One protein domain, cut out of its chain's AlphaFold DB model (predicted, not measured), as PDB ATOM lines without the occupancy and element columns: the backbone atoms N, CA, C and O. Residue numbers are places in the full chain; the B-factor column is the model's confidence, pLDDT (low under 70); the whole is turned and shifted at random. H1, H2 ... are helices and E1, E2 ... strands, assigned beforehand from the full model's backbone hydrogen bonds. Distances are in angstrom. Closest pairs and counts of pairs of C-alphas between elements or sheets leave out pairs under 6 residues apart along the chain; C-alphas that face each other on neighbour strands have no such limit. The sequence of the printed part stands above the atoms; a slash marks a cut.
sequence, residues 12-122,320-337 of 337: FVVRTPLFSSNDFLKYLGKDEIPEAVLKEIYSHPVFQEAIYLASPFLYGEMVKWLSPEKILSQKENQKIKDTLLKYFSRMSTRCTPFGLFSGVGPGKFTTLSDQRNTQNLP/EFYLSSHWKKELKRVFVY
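AT A GLANCE: This is residues 12 to 122 and 320 to 337 of the 337 residues of the protein "Lantibiotic dehydratase, N terminus" of Chryseobacterium carnipullorum (UniProt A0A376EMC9). Look first for a narrow ribbon of three strands, E1, E2 and E3, which runs on from one end of the long helix H5 along the longest axis. Short helices H1, H2 and H4 pack on H5, H3 pairs with H4 as a hairpin, and at the ribbon's far end H6 sticks out with residues 329 to 335. The printed part has 129 residues, with six named helices and three named strands in the order E1 H1 H2 H3 H4 H5 E2 E3 H6; the class is mixed, helices and strands, and the sheet, order E1 E2 E3, is mixed. It is loose, with a radius of gyration of the C-alphas of 19.1 A, and spans 61 by 32 by 30 A.

HOW THE PARTS SIT: Begin at the inner strand E2, residues 102 to 110. Its residues 102 to 107 pair antiparallel with E1, residues 12 to 17, where N 12 and O 107 are 2.8 A apart, within hydrogen-bond range. Its residues 107 to 110 pair parallel with E3, residues 321 to 324, where N 108 and O 321 are 2.8 A apart. H5, residues 74 to 93, only grazes the sheet, with residues 89 to 93; H6, residues 325 to 335, only grazes it with residues 325 to 328. H5 is the hub. Its residues 88 to 93 alone touch H1, residues 21 to 25, with Ser 92 and Ser 21 the closest C-alphas at 4.6 A. Its residues 81 to 84 alone touch H2, residues 35 to 42, at a steep tilt of 42 degrees, the same way; the closest C-alphas, of Lys 81 and Leu 38, are 7.2 A apart. Its residues 77 to 80 alone touch H4, residues 56 to 66, at a steep tilt of 61 degrees, opposite ways; the closest C-alphas, of Ile 80 and Met 62, are 7.2 A apart. H3, residues 45 to 54, and H4 form a helical hairpin, with the C-alphas of Tyr 52 and Tyr 59 closest at 5.2 A. H5 and H6 are apart. Each O i to N i+4 pair is within hydrogen-bond range in H1 to H5, and 6 of 7 in H6.

IN THESE COORDINATES: Find C-alpha 12 at (161.895, 191.318, 282.909), where E1 begins. H5 runs 28.1 A from C-alpha 74 at (208.901, 190.221, 279.624), and E2 runs 24.4 A. H6 runs 16.0 A to C-alpha 335 at (159.253, 191.238, 298.396).

THE WHOLE: The farthest C-alphas, of Glu 69 and Tyr 337, are 64.5 A apart. Residues 123 to 319 are not printed; C-alphas 122 and 320 are 12.2 A apart across the cut. Of the links printed whole, none is long. The pLDDT is under 70 at residues 112 to 122 and 336 to 337.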
ATOM      1  N   PHE A  12     160.665 190.863 282.272       91.69
ATOM      2  CA  PHE A  12     161.895 191.318 282.909       91.69
ATOM      3  C   PHE A  12     162.949 191.650 281.855       91.69
ATOM      4  O   PHE A  12     162.820 191.287 280.691       91.69
ATOM      5  N   VAL A  13     164.014 192.334 282.265       93.81
ATOM      6  CA  VAL A  13     165.171 192.593 281.402       93.81
ATOM      7  C   VAL A  13     166.278 191.619 281.768       93.81
ATOM      8  O   VAL A  13     166.698 191.548 282.925       93.81
ATOM      9  N   VAL A  14     166.776 190.888 280.777       93.38
ATOM     10  CA  VAL A  14     167.977 190.066 280.903       93.38
ATOM     11  C   VAL A  14     169.185 190.888 280.519       93.38
ATOM     12  O   VAL A  14     169.152 191.649 279.560       93.38
ATOM     13  N   ARG A  15     170.265 190.710 281.275       94.69
ATOM     14  CA  ARG A  15     171.589 191.212 280.926       94.69
ATOM     15  C   ARG A  15     172.517 190.014 280.847       94.69
ATOM     16  O   ARG A  15     172.557 189.228 281.796       94.69
ATOM     17  N   THR A  16     173.235 189.855 279.743       92.50
ATOM     18  CA  THR A  16     174.110 188.692 279.539       92.50
ATOM     19  C   THR A  16     175.372 189.070 278.763       92.50
ATOM     20  O   THR A  16     175.292 189.926 277.874       92.50
ATOM     21  N   PRO A  17     176.542 188.487 279.100       94.69
ATOM     22  CA  PRO A  17     177.750 188.598 278.287       94.69
ATOM     23  C   PRO A  17     177.514 188.125 276.852       94.69
ATOM     24  O   PRO A  17     176.646 187.284 276.604       94.69
ATOM     25  N   LEU A  18     178.297 188.671 275.918       92.62
ATOM     26  CA  LEU A  18     178.252 188.258 274.517       92.62
ATOM     27  C   LEU A  18     178.945 186.904 274.298       92.62
ATOM     28  O   LEU A  18     178.506 186.131 273.449       92.62
ATOM     29  N   PHE A  19     180.013 186.611 275.044       92.62
ATOM     30  CA  PHE A  19     180.696 185.317 274.984       92.62
ATOM     31  C   PHE A  19     180.184 184.361 276.057       92.62
ATOM     32  O   PHE A  19     179.685 184.770 277.108       92.62
ATOM     33  N   SER A  20     180.324 183.061 275.793       90.12
ATOM     34  CA  SER A  20     179.929 182.033 276.746       90.12
ATOM     35  C   SER A  20     180.910 181.982 277.910       90.12
ATOM     36  O   SER A  20     182.124 181.900 277.719       90.12
ATOM     37  N   SER A  21     180.388 181.919 279.134       90.56
ATOM     38  CA  SER A  21     181.223 181.671 280.313       90.56
ATOM     39  C   SER A  21     182.009 180.366 280.179       90.56
ATOM     40  O   SER A  21     183.176 180.325 280.562       90.56
ATOM     41  N   ASN A  22     181.434 179.343 279.534       90.50
ATOM     42  CA  ASN A  22     182.100 178.067 279.270       90.50
ATOM     43  C   ASN A  22     183.401 178.225 278.472       90.50
ATOM     44  O   ASN A  22     184.327 177.443 278.680       90.50
ATOM     45  N   ASP A  23     183.507 179.223 277.590       86.94
ATOM     46  CA  ASP A  23     184.732 179.463 276.823       86.94
ATOM     47  C   ASP A  23     185.864 179.987 277.703       86.94
ATOM     48  O   ASP A  23     187.017 179.597 277.522       86.94
ATOM     49  N   PHE A  24     185.535 180.785 278.718       90.62
ATOM     50  CA  PHE A  24     186.497 181.233 279.717       90.62
ATOM     51  C   PHE A  24     186.835 180.137 280.741       90.62
ATOM     52  O   PHE A  24     188.005 179.945 281.078       90.62
ATOM     53  N   LEU A  25     185.836 179.376 281.210       89.62
ATOM     54  CA  LEU A  25     186.011 178.343 282.244       89.62
ATOM     55  C   LEU A  25     187.021 177.249 281.836       89.62
ATOM     56  O   LEU A  25     187.700 176.711 282.706       89.62
ATOM     57  N   LYS A  26     187.194 176.967 280.534       88.81
ATOM     58  CA  LYS A  26     188.199 176.019 279.989       88.81
ATOM     59  C   LYS A  26     189.652 176.359 280.361       88.81
ATOM     60  O   LYS A  26     190.545 175.515 280.232       88.81
ATOM     61  N   TYR A  27     189.903 177.601 280.766       87.50
ATOM     62  CA  TYR A  27     191.226 178.096 281.128       87.50
ATOM     63  C   TYR A  27     191.402 178.319 282.632       87.50
ATOM     64  O   TYR A  27     192.513 178.616 283.067       87.50
ATOM     65  N   LEU A  28     190.347 178.150 283.437       81.50
ATOM     66  CA  LEU A  28     190.459 178.233 284.891       81.50
ATOM     67  C   LEU A  28     191.307 177.086 285.449       81.50
ATOM     68  O   LEU A  28     191.245 175.954 284.971       81.50
ATOM     69  N   GLY A  29     192.081 177.389 286.492       78.31
ATOM     70  CA  GLY A  29     192.935 176.416 287.177       78.31
ATOM     71  C   GLY A  29     194.233 176.070 286.444       78.31
ATOM     72  O   GLY A  29     194.952 175.187 286.900       78.31
ATOM     73  N   LYS A  30     194.544 176.743 285.328       82.38
ATOM     74  CA  LYS A  30     195.848 176.656 284.660       82.38
ATOM     75  C   LYS A  30     196.769 177.754 285.191       82.38
ATOM     76  O   LYS A  30     196.338 178.901 285.289       82.38
ATOM     77  N   ASP A  31     198.024 177.408 285.474       80.62
ATOM     78  CA  ASP A  31     199.033 178.369 285.947       80.62
ATOM     79  C   ASP A  31     199.399 179.402 284.870       80.62
ATOM     80  O   ASP A  31     199.649 180.566 285.177       80.62
ATOM     81  N   GLU A  32     199.381 178.999 283.595       85.06
ATOM     82  CA  GLU A  32     199.631 179.877 282.453       85.06
ATOM     83  C   GLU A  32     198.787 179.461 281.238       85.06
ATOM     84  O   GLU A  32     198.486 178.282 281.024       85.06
ATOM     85  N   ILE A  33     198.407 180.444 280.418       88.31
ATOM     86  CA  ILE A  33     197.763 180.221 279.121       88.31
ATOM     87  C   ILE A  33     198.801 180.512 278.030       88.31
ATOM     88  O   ILE A  33     199.332 181.626 277.998       88.31
ATOM     89  N   PRO A  34     199.091 179.553 277.125       89.81
ATOM     90  CA  PRO A  34     200.086 179.748 276.080       89.81
ATOM     91  C   PRO A  34     199.795 180.976 275.220       89.81
ATOM     92  O   PRO A  34     198.652 181.240 274.847       89.81
ATOM     93  N   GLU A  35     200.850 181.691 274.833       89.56
ATOM     94  CA  GLU A  35     200.728 182.919 274.042       89.56
ATOM     95  C   GLU A  35     199.972 182.706 272.723       89.56
ATOM     96  O   GLU A  35     199.150 183.540 272.351       89.56
ATOM     97  N   ALA A  36     200.191 181.571 272.052       90.06
ATOM     98  CA  ALA A  36     199.489 181.221 270.819       90.06
ATOM     99  C   ALA A  36     197.961 181.174 271.003       90.06
ATOM    100  O   ALA A  36     197.229 181.684 270.162       90.06
ATOM    101  N   VAL A  37     197.489 180.650 272.140       91.50
ATOM    102  CA  VAL A  37     196.057 180.575 272.469       91.50
ATOM    103  C   VAL A  37     195.486 181.968 272.739       91.50
ATOM    104  O   VAL A  37     194.385 182.286 272.303       91.50
ATOM    105  N   LEU A  38     196.234 182.839 273.421       91.94
ATOM    106  CA  LEU A  38     195.800 184.224 273.651       91.94
ATOM    107  C   LEU A  38     195.707 185.012 272.339       91.94
ATOM    108  O   LEU A  38     194.773 185.793 272.161       91.94
ATOM    109  N   LYS A  39     196.647 184.787 271.412       92.25
ATOM    110  CA  LYS A  39     196.605 185.376 270.067       92.25
ATOM    111  C   LYS A  39     195.411 184.861 269.264       92.25
ATOM    112  O   LYS A  39     194.756 185.658 268.605       92.25
ATOM    113  N   GLU A  40     195.085 183.575 269.373       92.44
ATOM    114  CA  GLU A  40     193.887 182.992 268.761       92.44
ATOM    115  C   GLU A  40     192.603 183.623 269.319       92.44
ATOM    116  O   GLU A  40     191.776 184.102 268.545       92.44
ATOM    117  N   ILE A  41     192.466 183.741 270.646       92.62
ATOM    118  CA  ILE A  41     191.323 184.424 271.281       92.62
ATOM    119  C   ILE A  41     191.205 185.865 270.769       92.62
ATOM    120  O   ILE A  41     190.119 186.308 270.394       92.62
ATOM    121  N   TYR A  42     192.319 186.600 270.723       93.50
ATOM    122  CA  TYR A  42     192.336 187.977 270.235       93.50
ATOM    123  C   TYR A  42     192.129 188.103 268.725       93.50
ATOM    124  O   TYR A  42     191.756 189.173 268.262       93.50
ATOM    125  N   SER A  43     192.311 187.042 267.940       92.19
ATOM    126  CA  SER A  43     192.029 187.076 266.501       92.19
ATOM    127  C   SER A  43     190.529 187.128 266.180       92.19
ATOM    128  O   SER A  43     190.161 187.408 265.043       92.19
ATOM    129  N   HIS A  44     189.654 186.906 267.172       94.56
ATOM    130  CA  HIS A  44     188.210 187.013 266.995       94.56
ATOM    131  C   HIS A  44     187.794 188.475 266.705       94.56
ATOM    132  O   HIS A  44     187.903 189.317 267.602       94.56
ATOM    133  N   PRO A  45     187.226 188.799 265.522       95.50
ATOM    134  CA  PRO A  45     186.983 190.189 265.104       95.50
ATOM    135  C   PRO A  45     186.105 190.989 266.072       95.50
ATOM    136  O   PRO A  45     186.429 192.111 266.443       95.50
ATOM    137  N   VAL A  46     185.030 190.375 266.583       95.75
ATOM    138  CA  VAL A  46     184.139 191.020 267.569       95.75
ATOM    139  C   VAL A  46     184.870 191.358 268.871       95.75
ATOM    140  O   VAL A  46     184.550 192.352 269.517       95.75
ATOM    141  N   PHE A  47     185.860 190.551 269.273       96.31
ATOM    142  CA  PHE A  47     186.624 190.840 270.482       96.31
ATOM    143  C   PHE A  47     187.572 192.018 270.251       96.31
ATOM    144  O   PHE A  47     187.647 192.903 271.098       96.31
ATOM    145  N   GLN A  48     188.229 192.079 269.089       96.62
ATOM    146  CA  GLN A  48     189.070 193.217 268.707       96.62
ATOM    147  C   GLN A  48     188.282 194.526 268.674       96.62
ATOM    148  O   GLN A  48     188.700 195.514 269.280       96.62
ATOM    149  N   GLU A  49     187.114 194.509 268.035       97.31
ATOM    150  CA  GLU A  49     186.211 195.656 267.979       97.31
ATOM    151  C   GLU A  49     185.744 196.076 269.382       97.31
ATOM    152  O   GLU A  49     185.811 197.253 269.736       97.31
ATOM    153  N   ALA A  50     185.344 195.120 270.229       96.81
ATOM    154  CA  ALA A  50     184.935 195.402 271.604       96.81
ATOM    155  C   ALA A  50     186.069 196.032 272.436       96.81
ATOM    156  O   ALA A  50     185.819 196.928 273.245       96.81
ATOM    157  N   ILE A  51     187.317 195.589 272.238       97.12
ATOM    158  CA  ILE A  51     188.497 196.198 272.866       97.12
ATOM    159  C   ILE A  51     188.708 197.621 272.352       97.12
ATOM    160  O   ILE A  51     188.941 198.503 273.175       97.12
ATOM    161  N   TYR A  52     188.607 197.857 271.042       97.06
ATOM    162  CA  TYR A  52     188.756 199.190 270.459       97.06
ATOM    163  C   TYR A  52     187.728 200.173 271.027       97.06
ATOM    164  O   TYR A  52     188.119 201.209 271.561       97.06
ATOM    165  N   LEU A  53     186.443 199.809 271.022       96.00
ATOM    166  CA  LEU A  53     185.362 200.624 271.589       96.00
ATOM    167  C   LEU A  53     185.565 200.908 273.085       96.00
ATOM    168  O   LEU A  53     185.253 201.989 273.572       96.00
ATOM    169  N   ALA A  54     186.105 199.946 273.836       94.94
ATOM    170  CA  ALA A  54     186.364 200.120 275.262       94.94
ATOM    171  C   ALA A  54     187.633 200.937 275.560       94.94
ATOM    172  O   ALA A  54     187.724 201.610 276.592       94.94
ATOM    173  N   SER A  55     188.663 200.783 274.728       95.06
ATOM    174  CA  SER A  55     189.977 201.389 274.895       95.06
ATOM    175  C   SER A  55     190.780 201.343 273.583       95.06
ATOM    176  O   SER A  55     191.529 200.387 273.346       95.06
ATOM    177  N   PRO A  56     190.736 202.419 272.774       94.50
ATOM    178  CA  PRO A  56     191.536 202.529 271.552       94.50
ATOM    179  C   PRO A  56     193.044 202.412 271.822       94.50
ATOM    180  O   PRO A  56     193.780 201.783 271.062       94.50
ATOM    181  N   PHE A  57     193.503 202.947 272.960       93.56
ATOM    182  CA  PHE A  57     194.888 202.807 273.415       93.56
ATOM    183  C   PHE A  57     195.284 201.338 273.617       93.56
ATOM    184  O   PHE A  57     196.329 200.909 273.129       93.56
ATOM    185  N   LEU A  58     194.451 200.553 274.314       93.88
ATOM    186  CA  LEU A  58     194.729 199.137 274.537       93.88
ATOM    187  C   LEU A  58     194.731 198.358 273.223       93.88
ATOM    188  O   LEU A  58     195.618 197.535 273.025       93.88
ATOM    189  N   TYR A  59     193.778 198.635 272.330       95.00
ATOM    190  CA  TYR A  59     193.759 198.049 270.992       95.00
ATOM    191  C   TYR A  59     195.086 198.297 270.259       95.00
ATOM    192  O   TYR A  59     195.706 197.354 269.773       95.00
ATOM    193  N   GLY A  60     195.587 199.537 270.268       93.00
ATOM    194  CA  GLY A  60     196.878 199.878 269.668       93.00
ATOM    195  C   GLY A  60     198.057 199.105 270.274       93.00
ATOM    196  O   GLY A  60     198.942 198.655 269.544       93.00
ATOM    197  N   GLU A  61     198.073 198.894 271.592       92.62
ATOM    198  CA  GLU A  61     199.095 198.062 272.243       92.62
ATOM    199  C   GLU A  61     198.959 196.569 271.889       92.62
ATOM    200  O   GLU A  61     199.974 195.898 271.702       92.62
ATOM    201  N   MET A  62     197.735 196.058 271.717       91.88
ATOM    202  CA  MET A  62     197.480 194.679 271.277       91.88
ATOM    203  C   MET A  62     197.904 194.446 269.822       91.88
ATOM    204  O   MET A  62     198.514 193.424 269.519       91.88
ATOM    205  N   VAL A  63     197.649 195.403 268.924       91.06
ATOM    206  CA  VAL A  63     198.133 195.351 267.532       91.06
ATOM    207  C   VAL A  63     199.661 195.298 267.503       91.06
ATOM    208  O   VAL A  63     200.249 194.459 266.820       91.06
ATOM    209  N   LYS A  64     200.326 196.134 268.308       89.81
ATOM    210  CA  LYS A  64     201.790 196.111 268.445       89.81
ATOM    211  C   LYS A  64     202.308 194.789 269.016       89.81
ATOM    212  O   LYS A  64     203.378 194.354 268.618       89.81
ATOM    213  N   TRP A  65     201.572 194.166 269.935       90.12
ATOM    214  CA  TRP A  65     201.910 192.865 270.519       90.12
ATOM    215  C   TRP A  65     201.776 191.695 269.533       90.12
ATOM    216  O   TRP A  65     202.523 190.720 269.625       90.12
ATOM    217  N   LEU A  66     200.853 191.787 268.573       86.81
ATOM    218  CA  LEU A  66     200.746 190.816 267.482       86.81
ATOM    219  C   LEU A  66     201.861 190.961 266.440       86.81
ATOM    220  O   LEU A  66     202.182 189.979 265.769       86.81
ATOM    221  N   SER A  67     202.437 192.157 266.288       84.62
ATOM    222  CA  SER A  67     203.465 192.414 265.280       84.62
ATOM    223  C   SER A  67     204.773 191.676 265.602       84.62
ATOM    224  O   SER A  67     205.312 191.839 266.700       84.62
ATOM    225  N   PRO A  68     205.342 190.915 264.648       75.31
ATOM    226  CA  PRO A  68     206.622 190.233 264.835       75.31
ATOM    227  C   PRO A  68     207.813 191.201 264.936       75.31
ATOM    228  O   PRO A  68     208.889 190.804 265.373       75.31
ATOM    229  N   GLU A  69     207.637 192.466 264.546       73.50
ATOM    230  CA  GLU A  69     208.710 193.464 264.479       73.50
ATOM    231  C   GLU A  69     209.008 194.132 265.829       73.50
ATOM    232  O   GLU A  69     210.057 194.756 265.996       73.50
ATOM    233  N   LYS A  70     208.108 194.013 266.817       75.06
ATOM    234  CA  LYS A  70     208.259 194.685 268.112       75.06
ATOM    235  C   LYS A  70     208.699 193.712 269.205       75.06
ATOM    236  O   LYS A  70     207.940 192.855 269.645       75.06
ATOM    237  N   ILE A  71     209.908 193.917 269.722       78.38
ATOM    238  CA  ILE A  71     210.415 193.194 270.894       78.38
ATOM    239  C   ILE A  71     209.903 193.896 272.156       78.38
ATOM    240  O   ILE A  71     210.323 195.008 272.471       78.38
ATOM    241  N   LEU A  72     208.983 193.257 272.876       83.25
ATOM    242  CA  LEU A  72     208.508 193.728 274.179       83.25
ATOM    243  C   LEU A  72     209.347 193.135 275.310       83.25
ATOM    244  O   LEU A  72     209.798 191.991 275.230       83.25
ATOM    245  N   SER A  73     209.497 193.876 276.408       86.44
ATOM    246  CA  SER A  73     210.057 193.298 277.630       86.44
ATOM    247  C   SER A  73     209.131 192.214 278.196       86.44
ATOM    248  O   SER A  73     207.914 192.235 277.997       86.44
ATOM    249  N   GLN A  74     209.685 191.283 278.978       86.88
ATOM    250  CA  GLN A  74     208.901 190.221 279.624       86.88
ATOM    251  C   GLN A  74     207.754 190.784 280.482       86.88
ATOM    252  O   GLN A  74     206.645 190.253 280.476       86.88
ATOM    253  N   LYS A  75     208.003 191.900 281.180       89.31
ATOM    254  CA  LYS A  75     207.006 192.580 282.018       89.31
ATOM    255  C   LYS A  75     205.875 193.194 281.191       89.31
ATOM    256  O   LYS A  75     204.717 193.100 281.590       89.31
ATOM    257  N   GLU A  76     206.192 193.825 280.062       88.56
ATOM    258  CA  GLU A  76     205.181 194.380 279.152       88.56
ATOM    259  C   GLU A  76     204.354 193.272 278.510       88.56
ATOM    260  O   GLU A  76     203.127 193.363 278.508       88.56
ATOM    261  N   ASN A  77     205.005 192.196 278.054       89.00
ATOM    262  CA  ASN A  77     204.319 191.041 277.482       89.00
ATOM    263  C   ASN A  77     203.331 190.438 278.497       89.00
ATOM    264  O   ASN A  77     202.150 190.277 278.193       89.00
ATOM    265  N   GLN A  78     203.769 190.201 279.739       90.81
ATOM    266  CA  GLN A  78     202.886 189.676 280.782       90.81
ATOM    267  C   GLN A  78     201.717 190.622 281.085       90.81
ATOM    268  O   GLN A  78     200.574 190.184 281.175       90.81
ATOM    269  N   LYS A  79     201.970 191.934 281.169       92.94
ATOM    270  CA  LYS A  79     200.916 192.928 281.413       92.94
ATOM    271  C   LYS A  79     199.842 192.909 280.320       92.94
ATOM    272  O   LYS A  79     198.657 193.056 280.634       92.94
ATOM    273  N   ILE A  80     200.237 192.743 279.057       92.88
ATOM    274  CA  ILE A  80     199.303 192.632 277.930       92.88
ATOM    275  C   ILE A  80     198.478 191.348 278.051       92.88
ATOM    276  O   ILE A  80     197.250 191.429 278.011       92.88
ATOM    277  N   LYS A  81     199.119 190.196 278.304       92.38
ATOM    278  CA  LYS A  81     198.439 188.904 278.517       92.38
ATOM    279  C   LYS A  81     197.409 188.974 279.649       92.38
ATOM    280  O   LYS A  81     196.247 188.622 279.449       92.38
ATOM    281  N   ASP A  82     197.798 189.515 280.803       92.94
ATOM    282  CA  ASP A  82     196.911 189.685 281.958       92.94
ATOM    283  C   ASP A  82     195.724 190.600 281.632       92.94
ATOM    284  O   ASP A  82     194.598 190.377 282.080       92.94
ATOM    285  N   THR A  83     195.963 191.663 280.859       95.25
ATOM    286  CA  THR A  83     194.913 192.610 280.469       95.25
ATOM    287  C   THR A  83     193.941 191.975 279.478       95.25
ATOM    288  O   THR A  83     192.732 192.075 279.679       95.25
ATOM    289  N   LEU A  84     194.440 191.258 278.469       94.50
ATOM    290  CA  LEU A  84     193.626 190.499 277.518       94.50
ATOM    291  C   LEU A  84     192.713 189.514 278.256       94.50
ATOM    292  O   LEU A  84     191.509 189.495 278.015       94.50
ATOM    293  N   LEU A  85     193.259 188.769 279.222       93.25
ATOM    294  CA  LEU A  85     192.487 187.825 280.028       93.25
ATOM    295  C   LEU A  85     191.404 188.497 280.871       93.25
ATOM    296  O   LEU A  85     190.299 187.965 280.966       93.25
ATOM    297  N   LYS A  86     191.666 189.683 281.435       94.94
ATOM    298  CA  LYS A  86     190.635 190.462 282.146       94.94
ATOM    299  C   LYS A  86     189.477 190.835 281.226       94.94
ATOM    300  O   LYS A  86     188.321 190.733 281.637       94.94
ATOM    301  N   TYR A  87     189.765 191.249 279.995       96.44
ATOM    302  CA  TYR A  87     188.725 191.595 279.028       96.44
ATOM    303  C   TYR A  87     187.985 190.368 278.494       96.44
ATOM    304  O   TYR A  87     186.759 190.402 278.410       96.44
ATOM    305  N   PHE A  88     188.688 189.268 278.223       95.44
ATOM    306  CA  PHE A  88     188.064 188.010 277.816       95.44
ATOM    307  C   PHE A  88     187.150 187.464 278.923       95.44
ATOM    308  O   PHE A  88     185.994 187.121 278.671       95.44
ATOM    309  N   SER A  89     187.614 187.498 280.176       95.12
ATOM    310  CA  SER A  89     186.804 187.174 281.354       95.12
ATOM    311  C   SER A  89     185.569 188.071 281.451       95.12
ATOM    312  O   SER A  89     184.454 187.566 281.587       95.12
ATOM    313  N   ARG A  90     185.732 189.396 281.320       95.44
ATOM    314  CA  ARG A  90     184.621 190.361 281.356       95.44
ATOM    315  C   ARG A  90     183.566 190.037 280.300       95.44
ATOM    316  O   ARG A  90     182.391 189.966 280.646       95.44
ATOM    317  N   MET A  91     183.990 189.821 279.058       95.69
ATOM    318  CA  MET A  91     183.116 189.543 277.917       95.69
ATOM    319  C   MET A  91     182.429 188.175 277.993       95.69
ATOM    320  O   MET A  91     181.449 187.967 277.288       95.69
ATOM    321  N   SER A  92     182.915 187.277 278.857       95.44
ATOM    322  CA  SER A  92     182.387 185.916 279.035       95.44
ATOM    323  C   SER A  92     181.577 185.726 280.322       95.44
ATOM    324  O   SER A  92     180.821 184.768 280.443       95.44
ATOM    325  N   THR A  93     181.749 186.589 281.331       94.12
ATOM    326  CA  THR A  93     181.199 186.344 282.682       94.12
ATOM    327  C   THR A  93     180.449 187.521 283.293       94.12
ATOM    328  O   THR A  93     179.643 187.319 284.201       94.12
ATOM    329  N   ARG A  94     180.682 188.757 282.834       95.31
ATOM    330  CA  ARG A  94     180.091 189.945 283.455       95.31
ATOM    331  C   ARG A  94     178.897 190.448 282.653       95.31
ATOM    332  O   ARG A  94     179.046 190.957 281.552       95.31
ATOM    333  N   CYS A  95     177.726 190.429 283.277       94.81
ATOM    334  CA  CYS A  95     176.464 190.874 282.684       94.81
ATOM    335  C   CYS A  95     176.208 192.395 282.780       94.81
ATOM    336  O   CYS A  95     175.054 192.808 282.761       94.81
ATOM    337  N   THR A  96     177.222 193.241 283.003       96.44
ATOM    338  CA  THR A  96     177.021 194.704 283.099       96.44
ATOM    339  C   THR A  96     177.133 195.325 281.703       96.44
ATOM    340  O   THR A  96     178.274 195.399 281.234       96.44
ATOM    341  N   PRO A  97     176.024 195.795 281.082       95.75
ATOM    342  CA  PRO A  97     176.016 196.302 279.707       95.75
ATOM    343  C   PRO A  97     177.098 197.355 279.504       95.75
ATOM    344  O   PRO A  97     177.248 198.255 280.332       95.75
ATOM    345  N   PHE A  98     177.911 197.162 278.468       95.00
ATOM    346  CA  PHE A  98     179.019 198.051 278.131       95.00
ATOM    347  C   PHE A  98     179.580 197.672 276.763       95.00
ATOM    348  O   PHE A  98     180.190 196.598 276.640       95.00
ATOM    349  N   GLY A  99     179.436 198.556 275.776       95.50
ATOM    350  CA  GLY A  99     179.944 198.301 274.435       95.50
ATOM    351  C   GLY A  99     179.391 196.988 273.885       95.50
ATOM    352  O   GLY A  99     178.264 196.577 274.157       95.50
ATOM    353  N   LEU A 100     180.271 196.251 273.218       96.25
ATOM    354  CA  LEU A 100     179.979 194.915 272.706       96.25
ATOM    355  C   LEU A 100     180.268 193.786 273.715       96.25
ATOM    356  O   LEU A 100     180.167 192.618 273.354       96.25
ATOM    357  N   PHE A 101     180.624 194.073 274.978       96.62
ATOM    358  CA  PHE A 101     180.951 193.000 275.935       96.62
ATOM    359  C   PHE A 101     179.727 192.245 276.448       96.62
ATOM    360  O   PHE A 101     179.801 191.048 276.720       96.62
ATOM    361  N   SER A 102     178.627 192.958 276.662       95.62
ATOM    362  CA  SER A 102     177.386 192.393 277.184       95.62
ATOM    363  C   SER A 102     176.223 193.292 276.808       95.62
ATOM    364  O   SER A 102     176.402 194.504 276.675       95.62
ATOM    365  N   GLY A 103     175.054 192.687 276.649       95.38
ATOM    366  CA  GLY A 103     173.870 193.364 276.143       95.38
ATOM    367  C   GLY A 103     172.637 193.095 276.979       95.38
ATOM    368  O   GLY A 103     172.688 192.376 277.986       95.38
ATOM    369  N   VAL A 104     171.524 193.675 276.539       96.12
ATOM    370  CA  VAL A 104     170.222 193.547 277.194       96.12
ATOM    371  C   VAL A 104     169.180 192.932 276.270       96.12
ATOM    372  O   VAL A 104     169.209 193.142 275.065       96.12
ATOM    373  N   GLY A 105     168.240 192.173 276.821       93.69
ATOM    374  CA  GLY A 105     167.125 191.625 276.051       93.69
ATOM    375  C   GLY A 105     165.871 191.433 276.898       93.69
ATOM    376  O   GLY A 105     165.957 191.425 278.132       93.69
ATOM    377  N   PRO A 106     164.700 191.299 276.261       93.12
ATOM    378  CA  PRO A 106     163.440 191.080 276.955       93.12
ATOM    379  C   PRO A 106     163.361 189.650 277.493       93.12
ATOM    380  O   PRO A 106     163.826 188.703 276.871       93.12
ATOM    381  N   GLY A 107     162.740 189.468 278.648       91.19
ATOM    382  CA  GLY A 107     162.482 188.158 279.223       91.19
ATOM    383  C   GLY A 107     161.060 188.032 279.743       91.19
ATOM    384  O   GLY A 107     160.445 189.029 280.113       91.19
ATOM    385  N   LYS A 108     160.536 186.806 279.768       91.31
ATOM    386  CA  LYS A 108     159.171 186.473 280.187       91.31
ATOM    387  C   LYS A 108     159.121 185.256 281.095       91.31
ATOM    388  O   LYS A 108     159.891 184.302 280.957       91.31
ATOM    389  N   PHE A 109     158.180 185.272 282.034       89.38
ATOM    390  CA  PHE A 109     157.864 184.087 282.826       89.38
ATOM    391  C   PHE A 109     156.882 183.183 282.076       89.38
ATOM    392  O   PHE A 109     155.846 183.647 281.612       89.38
ATOM    393  N   THR A 110     157.165 181.881 282.000       85.19
ATOM    394  CA  THR A 110     156.304 180.905 281.311       85.19
ATOM    395  C   THR A 110     155.971 179.689 282.178       85.19
ATOM    396  O   THR A 110     156.725 179.295 283.074       85.19
ATOM    397  N   THR A 111     154.792 179.107 281.949       76.94
ATOM    398  CA  THR A 111     154.341 177.836 282.545       76.94
ATOM    399  C   THR A 111     154.658 176.633 281.668       76.94
ATOM    400  O   THR A 111     154.602 175.505 282.152       76.94
ATOM    401  N   LEU A 112     154.955 176.859 280.387       63.53
ATOM    402  CA  LEU A 112     155.286 175.797 279.449       63.53
ATOM    403  C   LEU A 112     156.666 175.231 279.793       63.53
ATOM    404  O   LEU A 112     157.607 175.975 280.066       63.53
ATOM    405  N   SER A 113     156.803 173.909 279.710       54.72
ATOM    406  CA  SER A 113     158.087 173.200 279.713       54.72
ATOM    407  C   SER A 113     158.892 173.438 278.428       54.72
ATOM    408  O   SER A 113     159.740 172.621 278.079       54.72
ATOM    409  N   ASP A 114     158.639 174.545 277.725       50.72
ATOM    410  CA  ASP A 114     159.476 175.071 276.653       50.72
ATOM    411  C   ASP A 114     160.756 175.627 277.285       50.72
ATOM    412  O   ASP A 114     161.055 176.818 277.261       50.72
ATOM    413  N   GLN A 115     161.552 174.728 277.862       53.31
ATOM    414  CA  GLN A 115     162.964 174.950 278.123       53.31
ATOM    415  C   GLN A 115     163.711 174.918 276.787       53.31
ATOM    416  O   GLN A 115     164.661 174.158 276.601       53.31
ATOM    417  N   ARG A 116     163.309 175.768 275.833       53.56
ATOM    418  CA  ARG A 116     164.264 176.248 274.842       53.56
ATOM    419  C   ARG A 116     165.244 177.089 275.639       53.56
ATOM    420  O   ARG A 116     165.051 178.281 275.828       53.56
ATOM    421  N   ASN A 117     166.237 176.410 276.213       51.88
ATOM    422  CA  ASN A 117     167.405 177.020 276.808       51.88
ATOM    423  C   ASN A 117     167.973 177.938 275.726       51.88
ATOM    424  O   ASN A 117     168.647 177.474 274.811       51.88
ATOM    425  N   THR A 118     167.697 179.236 275.821       53.62
ATOM    426  CA  THR A 118     168.271 180.283 274.966       53.62
ATOM    427  C   THR A 118     169.754 180.493 275.297       53.62
ATOM    428  O   THR A 118     170.266 181.604 275.252       53.62
ATOM    429  N   GLN A 119     170.464 179.416 275.661       52.59
ATOM    430  CA  GLN A 119     171.891 179.424 275.970       52.59
ATOM    431  C   GLN A 119     172.733 179.711 274.723       52.59
ATOM    432  O   GLN A 119     173.841 180.216 274.860       52.59
ATOM    433  N   ASN A 120     172.187 179.464 273.527       53.38
ATOM    434  CA  ASN A 120     172.796 179.827 272.253       53.38
ATOM    435  C   ASN A 120     171.845 180.751 271.494       53.38
ATOM    436  O   ASN A 120     170.940 180.286 270.802       53.38
ATOM    437  N   LEU A 121     172.030 182.058 271.661       60.03
ATOM    438  CA  LEU A 121     171.355 183.057 270.839       60.03
ATOM    439  C   LEU A 121     171.984 183.021 269.441       60.03
ATOM    440  O   LEU A 121     173.201 183.212 269.336       60.03
ATOM    441  N   PRO A 122     171.204 182.761 268.378       61.88
ATOM    442  CA  PRO A 122     171.683 182.895 267.012       61.88
ATOM    443  C   PRO A 122     172.293 184.276 266.773       61.88
ATOM    444  O   PRO A 122     171.875 185.278 267.359       61.88
ATOM    445  N   GLU A 320     163.362 186.675 273.172       85.50
ATOM    446  CA  GLU A 320     162.812 186.587 274.515       85.50
ATOM    447  C   GLU A 320     163.518 185.485 275.310       85.50
ATOM    448  O   GLU A 320     163.623 184.332 274.882       85.50
ATOM    449  N   PHE A 321     163.990 185.838 276.501       86.56
ATOM    450  CA  PHE A 321     164.507 184.889 277.478       86.56
ATOM    451  C   PHE A 321     163.373 184.361 278.351       86.56
ATOM    452  O   PHE A 321     162.529 185.125 278.811       86.56
ATOM    453  N   TYR A 322     163.377 183.069 278.665       87.38
ATOM    454  CA  TYR A 322     162.294 182.464 279.434       87.38
ATOM    455  C   TYR A 322     162.761 181.983 280.802       87.38
ATOM    456  O   TYR A 322     163.766 181.284 280.928       87.38
ATOM    457  N   LEU A 323     161.990 182.316 281.836       87.88
ATOM    458  CA  LEU A 323     162.116 181.720 283.163       87.88
ATOM    459  C   LEU A 323     160.821 181.009 283.542       87.88
ATOM    460  O   LEU A 323     159.722 181.459 283.227       87.88
ATOM    461  N   SER A 324     160.934 179.902 284.270       88.31
ATOM    462  CA  SER A 324     159.756 179.222 284.809       88.31
ATOM    463  C   SER A 324     158.962 180.150 285.734       88.31
ATOM    464  O   SER A 324     159.532 180.866 286.561       88.31
ATOM    465  N   SER A 325     157.634 180.059 285.672       87.62
ATOM    466  CA  SER A 325     156.711 180.703 286.616       87.62
ATOM    467  C   SER A 325     157.000 180.374 288.091       87.62
ATOM    468  O   SER A 325     156.586 181.123 288.978       87.62
ATOM    469  N   HIS A 326     157.745 179.297 288.371       89.19
ATOM    470  CA  HIS A 326     158.306 179.020 289.692       89.19
ATOM    471  C   HIS A 326     159.146 180.198 290.213       89.19
ATOM    472  O   HIS A 326     158.880 180.692 291.307       89.19
ATOM    473  N   TRP A 327     160.072 180.727 289.404       89.19
ATOM    474  CA  TRP A 327     160.926 181.856 289.792       89.19
ATOM    475  C   TRP A 327     160.129 183.135 290.042       89.19
ATOM    476  O   TRP A 327     160.439 183.874 290.973       89.19
ATOM    477  N   LYS A 328     159.040 183.358 289.296       88.12
ATOM    478  CA  LYS A 328     158.109 184.467 289.565       88.12
ATOM    479  C   LYS A 328     157.520 184.371 290.977       88.12
ATOM    480  O   LYS A 328     157.387 185.381 291.665       88.12
ATOM    481  N   LYS A 329     157.147 183.163 291.414       87.75
ATOM    482  CA  LYS A 329     156.592 182.927 292.758       87.75
ATOM    483  C   LYS A 329     157.649 183.124 293.844       87.75
ATOM    484  O   LYS A 329     157.343 183.774 294.839       87.75
ATOM    485  N   GLU A 330     158.865 182.616 293.646       89.56
ATOM    486  CA  GLU A 330     159.955 182.791 294.616       89.56
ATOM    487  C   GLU A 330     160.364 184.264 294.756       89.56
ATOM    488  O   GLU A 330     160.424 184.771 295.873       89.56
ATOM    489  N   LEU A 331     160.526 184.997 293.648       87.88
ATOM    490  CA  LEU A 331     160.834 186.432 293.691       87.88
ATOM    491  C   LEU A 331     159.738 187.224 294.413       87.88
ATOM    492  O   LEU A 331     160.045 188.053 295.266       87.88
ATOM    493  N   LYS A 332     158.459 186.931 294.146       85.69
ATOM    494  CA  LYS A 332     157.342 187.557 294.873       85.69
ATOM    495  C   LYS A 332     157.435 187.340 296.382       85.69
ATOM    496  O   LYS A 332     157.160 188.270 297.126       85.69
ATOM    497  N   ARG A 333     157.827 186.148 296.845       85.62
ATOM    498  CA  ARG A 333     157.964 185.876 298.285       85.62
ATOM    499  C   ARG A 333     159.006 186.769 298.946       85.62
ATOM    500  O   ARG A 333     158.761 187.206 300.059       85.62
ATOM    501  N   VAL A 334     160.115 187.067 298.266       84.12
ATOM    502  CA  VAL A 334     161.177 187.938 298.804       84.12
ATOM    503  C   VAL A 334     160.666 189.353 299.078       84.12
ATOM    504  O   VAL A 334     161.073 189.961 300.060       84.12
ATOM    505  N   PHE A 335     159.757 189.871 298.249       75.50
ATOM    506  CA  PHE A 335     159.253 191.238 298.396       75.50
ATOM    507  C   PHE A 335     158.007 191.367 299.288       75.50
ATOM    508  O   PHE A 335     157.680 192.471 299.697       75.50
ATOM    509  N   VAL A 336     157.299 190.272 299.584       67.25
ATOM    510  CA  VAL A 336     156.018 190.288 300.326       67.25
ATOM    511  C   VAL A 336     156.203 190.229 301.859       67.25
ATOM    512  O   VAL A 336     155.203 190.240 302.579       67.25
ATOM    513  N   TYR A 337     157.443 190.196 302.363       55.44
ATOM    514  CA  TYR A 337     157.742 190.257 303.804       55.44
ATOM    515  C   TYR A 337     157.759 191.677 304.365       55.44
ATOM    516  O   TYR A 337     158.382 192.558 303.732       55.44
TER     517      TYR A 337